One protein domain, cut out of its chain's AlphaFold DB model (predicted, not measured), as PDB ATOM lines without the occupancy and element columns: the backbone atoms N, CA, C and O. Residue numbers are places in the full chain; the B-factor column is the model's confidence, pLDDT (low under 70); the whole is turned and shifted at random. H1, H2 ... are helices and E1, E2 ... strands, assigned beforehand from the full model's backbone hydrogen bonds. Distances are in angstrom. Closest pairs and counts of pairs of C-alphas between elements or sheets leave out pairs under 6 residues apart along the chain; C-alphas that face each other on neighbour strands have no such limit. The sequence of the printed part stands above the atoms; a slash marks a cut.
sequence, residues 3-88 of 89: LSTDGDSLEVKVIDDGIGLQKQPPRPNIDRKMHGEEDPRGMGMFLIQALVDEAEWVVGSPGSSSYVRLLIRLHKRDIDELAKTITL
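This is residues 3 to 88 of the 89 residues of the protein "HATPase_c domain-containing protein" of mine drainage metagenome (UniProt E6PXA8). A twisted sheet of four strands makes a slanting wall, with the short helix H2 set loosely over one face, by E3 and E4. A long loop leads from E2 out to the small helix H1, far from the sheet at one end of the domain, while H3 lies at the other end and only grazes the sheet. The 86 printed residues hold three named helices and four strands, in the order E1 E2 H1 H2 E3 E4 H3; the antiparallel sheet runs E1 E2 E4 E3. The class is mixed, helices and strands; the whole is loose, with a radius of gyration of the C-alphas of 16.5 A, and flat, spanning 46 by 38 by 20 A.

Find C-alpha 3 at (-39.953, 15.451, -25.849), where E1, residues 3 to 6, begins and runs 10.3 A. E2, residues 9 to 16, runs 22.6 A. H1 is residues 30 to 34, 6.1 A, and H2 residues 44 to 51, 10.7 A. E3, residues 54 to 58, runs 13.1 A, and E4, residues 66 to 73, 23.4 A. H3, residues 76 to 86, runs 15.8 A to C-alpha 86 at (-39.291, 25.960, -27.278).

Look first at the hairpin E1 and E2, where N 4 and O 11 are 2.9 A apart, within hydrogen-bond range. Next, E2 is antiparallel to E4, with N 12 and O 70 at 2.8 A. In the hairpin E3 and E4, N 56 and O 69 are 2.8 A apart. E2, H1, H2 and E3 form a split strand-helix-strand unit, two strands running the same way with E4 between them, and its crossover is right-handed. H2 is on the sheet along the strands, at 4 degrees to E3 on the local plane; its closest C-alphas to E3 are Gln 49 and Ala 55, 6.5 A. H1 is not on the sheet and is apart from H2. Every O i to N i+4 pair is within hydrogen-bond range in H1 and H2, and 6 of 7 in H3.

The two C-alphas farthest apart, Glu 37 and Leu 88, are 47.8 A apart. The printed part has no cut, and the link E2 to H1, 13 residues, is long. Check the B-factor column at residues 79 to 88, where the model's pLDDT is under 70.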
ATOM      1  N   LEU A   3     -39.312  14.538 -26.784       92.62
ATOM      2  CA  LEU A   3     -39.953  15.451 -25.849       92.62
ATOM      3  C   LEU A   3     -41.177  16.039 -26.552       92.62
ATOM      4  O   LEU A   3     -41.048  16.532 -27.673       92.62
ATOM      5  N   SER A   4     -42.347  15.972 -25.931       92.56
ATOM      6  CA  SER A   4     -43.584  16.482 -26.526       92.56
ATOM      7  C   SER A   4     -44.492  17.078 -25.468       92.56
ATOM      8  O   SER A   4     -44.632  16.519 -24.384       92.56
ATOM      9  N   THR A   5     -45.136  18.190 -25.797       89.44
ATOM     10  CA  THR A   5     -46.175  18.797 -24.967       89.44
ATOM     11  C   THR A   5     -47.554  18.462 -25.526       89.44
ATOM     12  O   THR A   5     -47.758  18.478 -26.740       89.44
ATOM     13  N   ASP A   6     -48.502  18.163 -24.643       86.69
ATOM     14  CA  ASP A   6     -49.919  18.011 -24.982       86.69
ATOM     15  C   ASP A   6     -50.771  18.628 -23.873       86.69
ATOM     16  O   ASP A   6     -50.703  18.202 -22.718       86.69
ATOM     17  N   GLY A   7     -51.531  19.671 -24.215       88.25
ATOM     18  CA  GLY A   7     -52.335  20.434 -23.261       88.25
ATOM     19  C   GLY A   7     -51.516  20.954 -22.075       88.25
ATOM     20  O   GLY A   7     -50.679  21.843 -22.221       88.25
ATOM     21  N   ASP A   8     -51.796  20.405 -20.895       90.81
ATOM     22  CA  ASP A   8     -51.146  20.709 -19.622       90.81
ATOM     23  C   ASP A   8     -50.110  19.652 -19.218       90.81
ATOM     24  O   ASP A   8     -49.838  19.469 -18.036       90.81
ATOM     25  N   SER A   9     -49.527  18.938 -20.178       91.81
ATOM     26  CA  SER A   9     -48.559  17.885 -19.896       91.81
ATOM     27  C   SER A   9     -47.304  17.976 -20.756       91.81
ATOM     28  O   SER A   9     -47.335  18.384 -21.919       91.81
ATOM     29  N   LEU A  10     -46.185  17.579 -20.157       93.19
ATOM     30  CA  LEU A  10     -44.916  17.311 -20.812       93.19
ATOM     31  C   LEU A  10     -44.672  15.801 -20.770       93.19
ATOM     32  O   LEU A  10     -44.473  15.224 -19.701       93.19
ATOM     33  N   GLU A  11     -44.670  15.168 -21.937       95.25
ATOM     34  CA  GLU A  11     -44.252  13.782 -22.109       95.25
ATOM     35  C   GLU A  11     -42.772  13.724 -22.504       95.25
ATOM     36  O   GLU A  11     -42.321  14.375 -23.451       95.25
ATOM     37  N   VAL A  12     -42.018  12.884 -21.796       95.12
ATOM     38  CA  VAL A  12     -40.646  12.511 -22.138       95.12
ATOM     39  C   VAL A  12     -40.616  11.024 -22.455       95.12
ATOM     40  O   VAL A  12     -40.920  10.192 -21.599       95.12
ATOM     41  N   LYS A  13     -40.213  10.671 -23.676       94.94
ATOM     42  CA  LYS A  13     -40.044   9.279 -24.104       94.94
ATOM     43  C   LYS A  13     -38.576   8.967 -24.364       94.94
ATOM     44  O   LYS A  13     -37.954   9.494 -25.292       94.94
ATOM     45  N   VAL A  14     -38.011   8.082 -23.552       93.50
ATOM     46  CA  VAL A  14     -36.642   7.577 -23.708       93.50
ATOM     47  C   VAL A  14     -36.728   6.200 -24.347       93.50
ATOM     48  O   VAL A  14     -37.293   5.294 -23.753       93.50
ATOM     49  N   ILE A  15     -36.207   6.068 -25.565       93.25
ATOM     50  CA  ILE A  15     -36.284   4.850 -26.379       93.25
ATOM     51  C   ILE A  15     -34.908   4.192 -26.381       93.25
ATOM     52  O   ILE A  15     -33.903   4.893 -26.528       93.25
ATOM     53  N   ASP A  16     -34.881   2.876 -26.213       90.62
ATOM     54  CA  ASP A  16     -33.677   2.058 -26.157       90.62
ATOM     55  C   ASP A  16     -33.913   0.709 -26.867       90.62
ATOM     56  O   ASP A  16     -34.996   0.133 -26.787       90.62
ATOM     57  N   ASP A  17     -32.905   0.202 -27.577       89.69
ATOM     58  CA  ASP A  17     -32.979  -1.082 -28.303       89.69
ATOM     59  C   ASP A  17     -32.485  -2.278 -27.469       89.69
ATOM     60  O   ASP A  17     -32.260  -3.378 -27.975       89.69
ATOM     61  N   GLY A  18     -32.270  -2.068 -26.177       85.81
ATOM     62  CA  GLY A  18     -31.953  -3.098 -25.213       85.81
ATOM     63  C   GLY A  18     -33.170  -3.923 -24.809       85.81
ATOM     64  O   GLY A  18     -34.310  -3.727 -25.235       85.81
ATOM     65  N   ILE A  19     -32.911  -4.873 -23.912       84.31
ATOM     66  CA  ILE A  19     -33.904  -5.845 -23.434       84.31
ATOM     67  C   ILE A  19     -34.997  -5.233 -22.540       84.31
ATOM     68  O   ILE A  19     -35.848  -5.965 -22.033       84.31
ATOM     69  N   GLY A  20     -34.956  -3.922 -22.298       82.69
ATOM     70  CA  GLY A  20     -35.874  -3.227 -21.409       82.69
ATOM     71  C   GLY A  20     -35.792  -3.690 -19.949       82.69
ATOM     72  O   GLY A  20     -34.896  -4.427 -19.523       82.69
ATOM     73  N   LEU A  21     -36.756  -3.233 -19.146       82.06
ATOM     74  CA  LEU A  21     -36.827  -3.554 -17.724       82.06
ATOM     75  C   LEU A  21     -37.590  -4.871 -17.509       82.06
ATOM     76  O   LEU A  21     -38.815  -4.895 -17.498       82.06
ATOM     77  N   GLN A  22     -36.866  -5.970 -17.290       81.31
ATOM     78  CA  GLN A  22     -37.477  -7.292 -17.060       81.31
ATOM     79  C   GLN A  22     -38.231  -7.380 -15.723       81.31
ATOM     80  O   GLN A  22     -39.221  -8.096 -15.587       81.31
ATOM     81  N   LYS A  23     -37.759  -6.647 -14.711       85.38
ATOM     82  CA  LYS A  23     -38.401  -6.528 -13.401       85.38
ATOM     83  C   LYS A  23     -38.060  -5.175 -12.796       85.38
ATOM     84  O   LYS A  23     -36.908  -4.748 -12.864       85.38
ATOM     85  N   GLN A  24     -39.032  -4.535 -12.148       84.44
ATOM     86  CA  GLN A  24     -38.742  -3.343 -11.359       84.44
ATOM     87  C   GLN A  24     -37.828  -3.697 -10.179       84.44
ATOM     88  O   GLN A  24     -38.172  -4.575  -9.377       84.44
ATOM     89  N   PRO A  25     -36.659  -3.046 -10.051       87.31
ATOM     90  CA  PRO A  25     -35.802  -3.272  -8.905       87.31
ATOM     91  C   PRO A  25     -36.478  -2.730  -7.632       87.31
ATOM     92  O   PRO A  25     -37.253  -1.772  -7.693       87.31
ATOM     93  N   PRO A  26     -36.196  -3.324  -6.461       88.75
ATOM     94  CA  PRO A  26     -36.835  -2.930  -5.210       88.75
ATOM     95  C   PRO A  26     -36.465  -1.496  -4.834       88.75
ATOM     96  O   PRO A  26     -35.351  -1.056  -5.133       88.75
ATOM     97  N   ARG A  27     -37.363  -0.789  -4.135       89.00
ATOM     98  CA  ARG A  27     -37.069   0.552  -3.613       89.00
ATOM     99  C   ARG A  27     -35.824   0.522  -2.713       89.00
ATOM    100  O   ARG A  27     -35.717  -0.378  -1.882       89.00
ATOM    101  N   PRO A  28     -34.873   1.446  -2.907       89.88
ATOM    102  CA  PRO A  28     -33.671   1.537  -2.095       89.88
ATOM    103  C   PRO A  28     -34.042   1.968  -0.684       89.88
ATOM    104  O   PRO A  28     -34.966   2.763  -0.487       89.88
ATOM    105  N   ASN A  29     -33.318   1.440   0.294       90.44
ATOM    106  CA  ASN A  29     -33.444   1.881   1.670       90.44
ATOM    107  C   ASN A  29     -32.390   2.967   1.883       90.44
ATOM    108  O   ASN A  29     -31.202   2.668   1.950       90.44
ATOM    109  N   ILE A  30     -32.829   4.226   1.949       89.25
ATOM    110  CA  ILE A  30     -31.925   5.383   1.997       89.25
ATOM    111  C   ILE A  30     -30.984   5.298   3.196       89.25
ATOM    112  O   ILE A  30     -29.781   5.477   3.021       89.25
ATOM    113  N   ASP A  31     -31.505   4.944   4.370       91.94
ATOM    114  CA  ASP A  31     -30.698   4.833   5.583       91.94
ATOM    115  C   ASP A  31     -29.593   3.791   5.393       91.94
ATOM    116  O   ASP A  31     -28.412   4.098   5.534       91.94
ATOM    117  N   ARG A  32     -29.941   2.575   4.963       93.31
ATOM    118  CA  ARG A  32     -28.954   1.510   4.712       93.31
ATOM    119  C   ARG A  32     -27.970   1.877   3.604       93.31
ATOM    120  O   ARG A  32     -26.783   1.578   3.712       93.31
ATOM    121  N   LYS A  33     -28.436   2.554   2.551       90.06
ATOM    122  CA  LYS A  33     -27.602   3.016   1.437       90.06
ATOM    123  C   LYS A  33     -26.548   4.018   1.898       90.06
ATOM    124  O   LYS A  33     -25.397   3.908   1.486       90.06
ATOM    125  N   MET A  34     -26.930   4.958   2.761       89.50
ATOM    126  CA  MET A  34     -26.022   5.953   3.339       89.50
ATOM    127  C   MET A  34     -24.957   5.318   4.240       89.50
ATOM    128  O   MET A  34     -23.828   5.800   4.267       89.50
ATOM    129  N   HIS A  35     -25.288   4.217   4.918       94.12
ATOM    130  CA  HIS A  35     -24.348   3.447   5.739       94.12
ATOM    131  C   HIS A  35     -23.517   2.427   4.935       94.12
ATOM    132  O   HIS A  35     -22.665   1.748   5.501       94.12
ATOM    133  N   GLY A  36     -23.728   2.315   3.617       91.25
ATOM    134  CA  GLY A  36     -23.013   1.361   2.758       91.25
ATOM    135  C   GLY A  36     -23.464  -0.097   2.913       91.25
ATOM    136  O   GLY A  36     -22.765  -1.007   2.481       91.25
ATOM    137  N   GLU A  37     -24.630  -0.331   3.516       93.25
ATOM    138  CA  GLU A  37     -25.177  -1.660   3.835       93.25
ATOM    139  C   GLU A  37     -26.113  -2.218   2.747       93.25
ATOM    140  O   GLU A  37     -26.717  -3.284   2.912       93.25
ATOM    141  N   GLU A  38     -26.301  -1.467   1.662       89.12
ATOM    142  CA  GLU A  38     -27.062  -1.860   0.478       89.12
ATOM    143  C   GLU A  38     -26.116  -1.943  -0.724       89.12
ATOM    144  O   GLU A  38     -25.239  -1.089  -0.878       89.12
ATOM    145  N   ASP A  39     -26.332  -2.925  -1.604       87.88
ATOM    146  CA  ASP A  39     -25.523  -3.127  -2.807       87.88
ATOM    147  C   ASP A  39     -25.306  -1.821  -3.595       87.88
ATOM    148  O   ASP A  39     -26.238  -1.013  -3.756       87.88
ATOM    149  N   PRO A  40     -24.095  -1.586  -4.132       85.00
ATOM    150  CA  PRO A  40     -23.803  -0.406  -4.930       85.00
ATOM    151  C   PRO A  40     -24.634  -0.433  -6.219       85.00
ATOM    152  O   PRO A  40     -24.460  -1.266  -7.100       85.00
ATOM    153  N   ARG A  41     -25.570   0.510  -6.313       89.38
ATOM    154  CA  ARG A  41     -26.485   0.706  -7.446       89.38
ATOM    155  C   ARG A  41     -26.961   2.148  -7.482       89.38
ATOM    156  O   ARG A  41     -27.036   2.784  -6.428       89.38
ATOM    157  N   GLY A  42     -27.283   2.636  -8.676       87.00
ATOM    158  CA  GLY A  42     -27.779   3.992  -8.885       87.00
ATOM    159  C   GLY A  42     -29.193   4.212  -8.340       87.00
ATOM    160  O   GLY A  42     -29.971   3.276  -8.172       87.00
ATOM    161  N   MET A  43     -29.520   5.482  -8.107       90.00
ATOM    162  CA  MET A  43     -30.819   5.930  -7.584       90.00
ATOM    163  C   MET A  43     -31.753   6.466  -8.674       90.00
ATOM    164  O   MET A  43     -32.913   6.752  -8.396       90.00
ATOM    165  N   GLY A  44     -31.252   6.606  -9.908       88.25
ATOM    166  CA  GLY A  44     -31.881   7.402 -10.966       88.25
ATOM    167  C   GLY A  44     -33.353   7.076 -11.203       88.25
ATOM    168  O   GLY A  44     -34.180   7.976 -11.162       88.25
ATOM    169  N   MET A  45     -33.704   5.797 -11.360       90.12
ATOM    170  CA  MET A  45     -35.096   5.386 -11.589       90.12
ATOM    171  C   MET A  45     -36.030   5.796 -10.438       90.12
ATOM    172  O   MET A  45     -37.134   6.263 -10.693       90.12
ATOM    173  N   PHE A  46     -35.580   5.664  -9.187       90.06
ATOM    174  CA  PHE A  46     -36.373   6.025  -8.008       90.06
ATOM    175  C   PHE A  46     -36.536   7.535  -7.869       90.06
ATOM    176  O   PHE A  46     -37.605   8.001  -7.492       90.06
ATOM    177  N   LEU A  47     -35.488   8.292  -8.197       90.69
ATOM    178  CA  LEU A  47     -35.543   9.752  -8.207       90.69
ATOM    179  C   LEU A  47     -36.489  10.252  -9.298       90.69
ATOM    180  O   LEU A  47     -37.329  11.096  -9.024       90.69
ATOM    181  N   ILE A  48     -36.409   9.687 -10.504       91.25
ATOM    182  CA  ILE A  48     -37.312  10.038 -11.606       91.25
ATOM    183  C   ILE A  48     -38.761   9.734 -11.218       91.25
ATOM    184  O   ILE A  48     -39.608  10.610 -11.329       91.25
ATOM    185  N   GLN A  49     -39.035   8.540 -10.682       90.69
ATOM    186  CA  GLN A  49     -40.364   8.151 -10.191       90.69
ATOM    187  C   GLN A  49     -40.926   9.078  -9.106       90.69
ATOM    188  O   GLN A  49     -42.137   9.144  -8.950       90.69
ATOM    189  N   ALA A  50     -40.067   9.744  -8.331       90.88
ATOM    190  CA  ALA A  50     -40.493  10.684  -7.299       90.88
ATOM    191  C   ALA A  50     -40.786  12.092  -7.843       90.88
ATOM    192  O   ALA A  50     -41.413  12.882  -7.145       90.88
ATOM    193  N   LEU A  51     -40.298  12.414  -9.044       91.31
ATOM    194  CA  LEU A  51     -40.420  13.740  -9.656       91.31
ATOM    195  C   LEU A  51     -41.559  13.832 -10.671       91.31
ATOM    196  O   LEU A  51     -42.106  14.912 -10.860       91.31
ATOM    197  N   VAL A  52     -41.871  12.731 -11.353       94.50
ATOM    198  CA  VAL A  52     -42.886  12.694 -12.412       94.50
ATOM    199  C   VAL A  52     -44.231  12.241 -11.856       94.50
ATOM    200  O   VAL A  52     -44.284  11.472 -10.897       94.50
ATOM    201  N   ASP A  53     -45.317  12.673 -12.487       95.50
ATOM    202  CA  ASP A  53     -46.665  12.252 -12.105       95.50
ATOM    203  C   ASP A  53     -46.946  10.814 -12.544       95.50
ATOM    204  O   ASP A  53     -47.543  10.029 -11.806       95.50
ATOM    205  N   GLU A  54     -46.498  10.452 -13.750       95.62
ATOM    206  CA  GLU A  54     -46.680   9.112 -14.303       95.62
ATOM    207  C   GLU A  54     -45.383   8.612 -14.938       95.62
ATOM    208  O   GLU A  54     -44.642   9.356 -15.585       95.62
ATOM    209  N   ALA A  55     -45.116   7.319 -14.766       94.12
ATOM    210  CA  ALA A  55     -43.986   6.651 -15.384       94.12
ATOM    211  C   ALA A  55     -44.386   5.244 -15.829       94.12
ATOM    212  O   ALA A  55     -44.907   4.450 -15.043       94.12
ATOM    213  N   GLU A  56     -44.110   4.932 -17.088       93.44
ATOM    214  CA  GLU A  56     -44.425   3.661 -17.724       93.44
ATOM    215  C   GLU A  56     -43.162   3.087 -18.373       93.44
ATOM    216  O   GLU A  56     -42.442   3.783 -19.087       93.44
ATOM    217  N   TRP A  57     -42.896   1.802 -18.125       91.69
ATOM    218  CA  TRP A  57     -41.793   1.056 -18.729       91.69
ATOM    219  C   TRP A  57     -42.380   0.053 -19.704       91.69
ATOM    220  O   TRP A  57     -43.043  -0.898 -19.289       91.69
ATOM    221  N   VAL A  58     -42.118   0.253 -20.987       91.69
ATOM    222  CA  VAL A  58     -42.627  -0.590 -22.061       91.69
ATOM    223  C   VAL A  58     -41.474  -1.390 -22.637       91.69
ATOM    224  O   VAL A  58     -40.496  -0.837 -23.139       91.69
ATOM    225  N   VAL A  59     -41.587  -2.711 -22.546       91.62
ATOM    226  CA  VAL A  59     -40.630  -3.631 -23.158       91.62
ATOM    227  C   VAL A  59     -41.069  -3.887 -24.593       91.62
ATOM    228  O   VAL A  59     -42.212  -4.278 -24.837       91.62
ATOM    229  N   GLY A  60     -40.159  -3.653 -25.535       86.88
ATOM    230  CA  GLY A  60     -40.401  -3.921 -26.945       86.88
ATOM    231  C   GLY A  60     -40.609  -5.413 -27.211       86.88
ATOM    232  O   GLY A  60     -39.968  -6.279 -26.616       86.88
ATOM    233  N   SER A  61     -41.498  -5.725 -28.150       86.50
ATOM    234  CA  SER A  61     -41.528  -7.037 -28.801       86.50
ATOM    235  C   SER A  61     -40.266  -7.261 -29.660       86.50
ATOM    236  O   SER A  61     -39.592  -6.286 -30.006       86.50
ATOM    237  N   PRO A  62     -39.924  -8.506 -30.045       84.25
ATOM    238  CA  PRO A  62     -38.771  -8.766 -30.907       84.25
ATOM    239  C   PRO A  62     -38.804  -7.917 -32.188       84.25
ATOM    240  O   PRO A  62     -39.761  -7.983 -32.954       84.25
ATOM    241  N   GLY A  63     -37.756  -7.120 -32.414       82.88
ATOM    242  CA  GLY A  63     -37.670  -6.191 -33.548       82.88
ATOM    243  C   GLY A  63     -38.273  -4.800 -33.304       82.88
ATOM    244  O   GLY A  63     -38.286  -3.987 -34.223       82.88
ATOM    245  N   SER A  64     -38.742  -4.508 -32.088       87.56
ATOM    246  CA  SER A  64     -39.176  -3.171 -31.661       87.56
ATOM    247  C   SER A  64     -38.390  -2.696 -30.442       87.56
ATOM    248  O   SER A  64     -38.017  -3.506 -29.593       87.56
ATOM    249  N   SER A  65     -38.161  -1.390 -30.352       89.81
ATOM    250  CA  SER A  65     -37.453  -0.773 -29.231       89.81
ATOM    251  C   SER A  65     -38.276  -0.828 -27.941       89.81
ATOM    252  O   SER A  65     -39.505  -0.704 -27.957       89.81
ATOM    253  N   SER A  66     -37.589  -0.956 -26.813       93.25
ATOM    254  CA  SER A  66     -38.153  -0.668 -25.497       93.25
ATOM    255  C   SER A  66     -38.184   0.843 -25.271       93.25
ATOM    256  O   SER A  66     -37.440   1.607 -25.891       93.25
ATOM    257  N   TYR A  67     -39.056   1.311 -24.384       93.44
ATOM    258  CA  TYR A  67     -39.052   2.713 -23.994       93.44
ATOM    259  C   TYR A  67     -39.558   2.937 -22.576       93.44
ATOM    260  O   TYR A  67     -40.300   2.141 -22.006       93.44
ATOM    261  N   VAL A  68     -39.172   4.079 -22.020       93.81
ATOM    262  CA  VAL A  68     -39.757   4.642 -20.808       93.81
ATOM    263  C   VAL A  68     -40.527   5.891 -21.200       93.81
ATOM    264  O   VAL A  68     -39.976   6.774 -21.861       93.81
ATOM    265  N   ARG A  69     -41.795   5.957 -20.804       95.25
ATOM    266  CA  ARG A  69     -42.659   7.126 -20.960       95.25
ATOM    267  C   ARG A  69     -42.825   7.787 -19.598       95.25
ATOM    268  O   ARG A  69     -43.263   7.144 -18.650       95.25
ATOM    269  N   LEU A  70     -42.462   9.057 -19.511       96.19
ATOM    270  CA  LEU A  70     -42.578   9.884 -18.315       96.19
ATOM    271  C   LEU A  70     -43.551  11.023 -18.608       96.19
ATOM    272  O   LEU A  70     -43.426  11.660 -19.652       96.19
ATOM    273  N   LEU A  71     -44.487  11.285 -17.700       95.88
ATOM    274  CA  LEU A  71     -45.441  12.386 -17.805       95.88
ATOM    275  C   LEU A  71     -45.264  13.335 -16.623       95.88
ATOM    276  O   LEU A  71     -45.267  12.903 -15.470       95.88
ATOM    277  N   ILE A  72     -45.158  14.624 -16.922       94.38
ATOM    278  CA  ILE A  72     -45.175  15.701 -15.936       94.38
ATOM    279  C   ILE A  72     -46.364  16.597 -16.264       94.38
ATOM    280  O   ILE A  72     -46.487  17.067 -17.397       94.38
ATOM    281  N   ARG A  73     -47.244  16.839 -15.295       93.38
ATOM    282  CA  ARG A  73     -48.341  17.799 -15.407       93.38
ATOM    283  C   ARG A  73     -47.801  19.194 -15.129       93.38
ATOM    284  O   ARG A  73     -47.158  19.453 -14.119       93.38
ATOM    285  N   LEU A  74     -48.057  20.093 -16.061       88.44
ATOM    286  CA  LEU A  74     -47.622  21.474 -16.035       88.44
ATOM    287  C   LEU A  74     -48.733  22.336 -15.450       88.44
ATOM    288  O   LEU A  74     -49.886  22.274 -15.883       88.44
ATOM    289  N   HIS A  75     -48.396  23.210 -14.507       83.75
ATOM    290  CA  HIS A  75     -49.323  24.266 -14.138       83.75
ATOM    291  C   HIS A  75     -49.324  25.356 -15.212       83.75
ATOM    292  O   HIS A  75     -48.352  25.557 -15.933       83.75
ATOM    293  N   LYS A  76     -50.418  26.122 -15.292       70.06
ATOM    294  CA  LYS A  76     -50.601  27.183 -16.300       70.06
ATOM    295  C   LYS A  76     -49.403  28.144 -16.408       70.06
ATOM    296  O   LYS A  76     -49.082  28.582 -17.503       70.06
ATOM    297  N   ARG A  77     -48.738  28.442 -15.285       71.31
ATOM    298  CA  ARG A  77     -47.526  29.276 -15.244       71.31
ATOM    299  C   ARG A  77     -46.328  28.609 -15.938       71.31
ATOM    300  O   ARG A  77     -45.596  29.298 -16.637       71.31
ATOM    301  N   ASP A  78     -46.166  27.298 -15.784       70.62
ATOM    302  CA  ASP A  78     -45.046  26.528 -16.341       70.62
ATOM    303  C   ASP A  78     -45.190  26.353 -17.860       70.62
ATOM    304  O   ASP A  78     -44.205  26.391 -18.594       70.62
ATOM    305  N   ILE A  79     -46.430  26.232 -18.348       67.94
ATOM    306  CA  ILE A  79     -46.749  26.167 -19.785       67.94
ATOM    307  C   ILE A  79     -46.306  27.454 -20.496       67.94
ATOM    308  O   ILE A  79     -45.666  27.396 -21.546       67.94
ATOM    309  N   ASP A  80     -46.608  28.616 -19.908       67.06
ATOM    310  CA  ASP A  80     -46.261  29.923 -20.477       67.06
ATOM    311  C   ASP A  80     -44.739  30.165 -20.521       67.06
ATOM    312  O   ASP A  80     -44.257  30.948 -21.345       67.06
ATOM    313  N   GLU A  81     -43.969  29.524 -19.637       69.44
ATOM    314  CA  GLU A  81     -42.501  29.579 -19.624       69.44
ATOM    315  C   GLU A  81     -41.882  28.574 -20.604       69.44
ATOM    316  O   GLU A  81     -41.031  28.960 -21.407       69.44
ATOM    317  N   LEU A  82     -42.364  27.326 -20.630       66.75
ATOM    318  CA  LEU A  82     -41.913  26.296 -21.577       66.75
ATOM    319  C   LEU A  82     -42.151  26.701 -23.035       66.75
ATOM    320  O   LEU A  82     -41.259  26.540 -23.870       66.75
ATOM    321  N   ALA A  83     -43.310  27.289 -23.348       64.50
ATOM    322  CA  ALA A  83     -43.603  27.782 -24.692       64.50
ATOM    323  C   ALA A  83     -42.582  28.840 -25.152       64.50
ATOM    324  O   ALA A  83     -42.182  28.853 -26.315       64.50
ATOM    325  N   LYS A  84     -42.088  29.694 -24.249       64.12
ATOM    326  CA  LYS A  84     -41.072  30.705 -24.590       64.12
ATOM    327  C   LYS A  84     -39.708  30.089 -24.885       64.12
ATOM    328  O   LYS A  84     -38.982  30.629 -25.711       64.12
ATOM    329  N   THR A  85     -39.359  28.981 -24.235       62.44
ATOM    330  CA  THR A  85     -38.079  28.291 -24.450       62.44
ATOM    331  C   THR A  85     -38.071  27.459 -25.732       62.44
ATOM    332  O   THR A  85     -37.045  27.402 -26.398       62.44
ATOM    333  N   ILE A  86     -39.201  26.846 -26.102       60.69
ATOM    334  CA  ILE A  86     -39.291  25.960 -27.278       60.69
ATOM    335  C   ILE A  86     -39.455  26.751 -28.592       60.69
ATOM    336  O   ILE A  86     -39.031  26.283 -29.638       60.69
ATOM    337  N   THR A  87     -40.011  27.971 -28.559       58.88
ATOM    338  CA  THR A  87     -40.254  28.794 -29.770       58.88
ATOM    339  C   THR A  87     -39.054  29.676 -30.174       58.88
ATOM    340  O   THR A  87     -39.211  30.605 -30.963       58.88
ATOM    341  N   LEU A  88     -37.866  29.450 -29.601       52.31
ATOM    342  CA  LEU A  88     -36.641  30.213 -29.902       52.31
ATOM    343  C   LEU A  88     -35.748  29.569 -30.985       52.31
ATOM    344  O   LEU A  88     -34.611  30.007 -31.155       52.31
TER     345      LEU A  88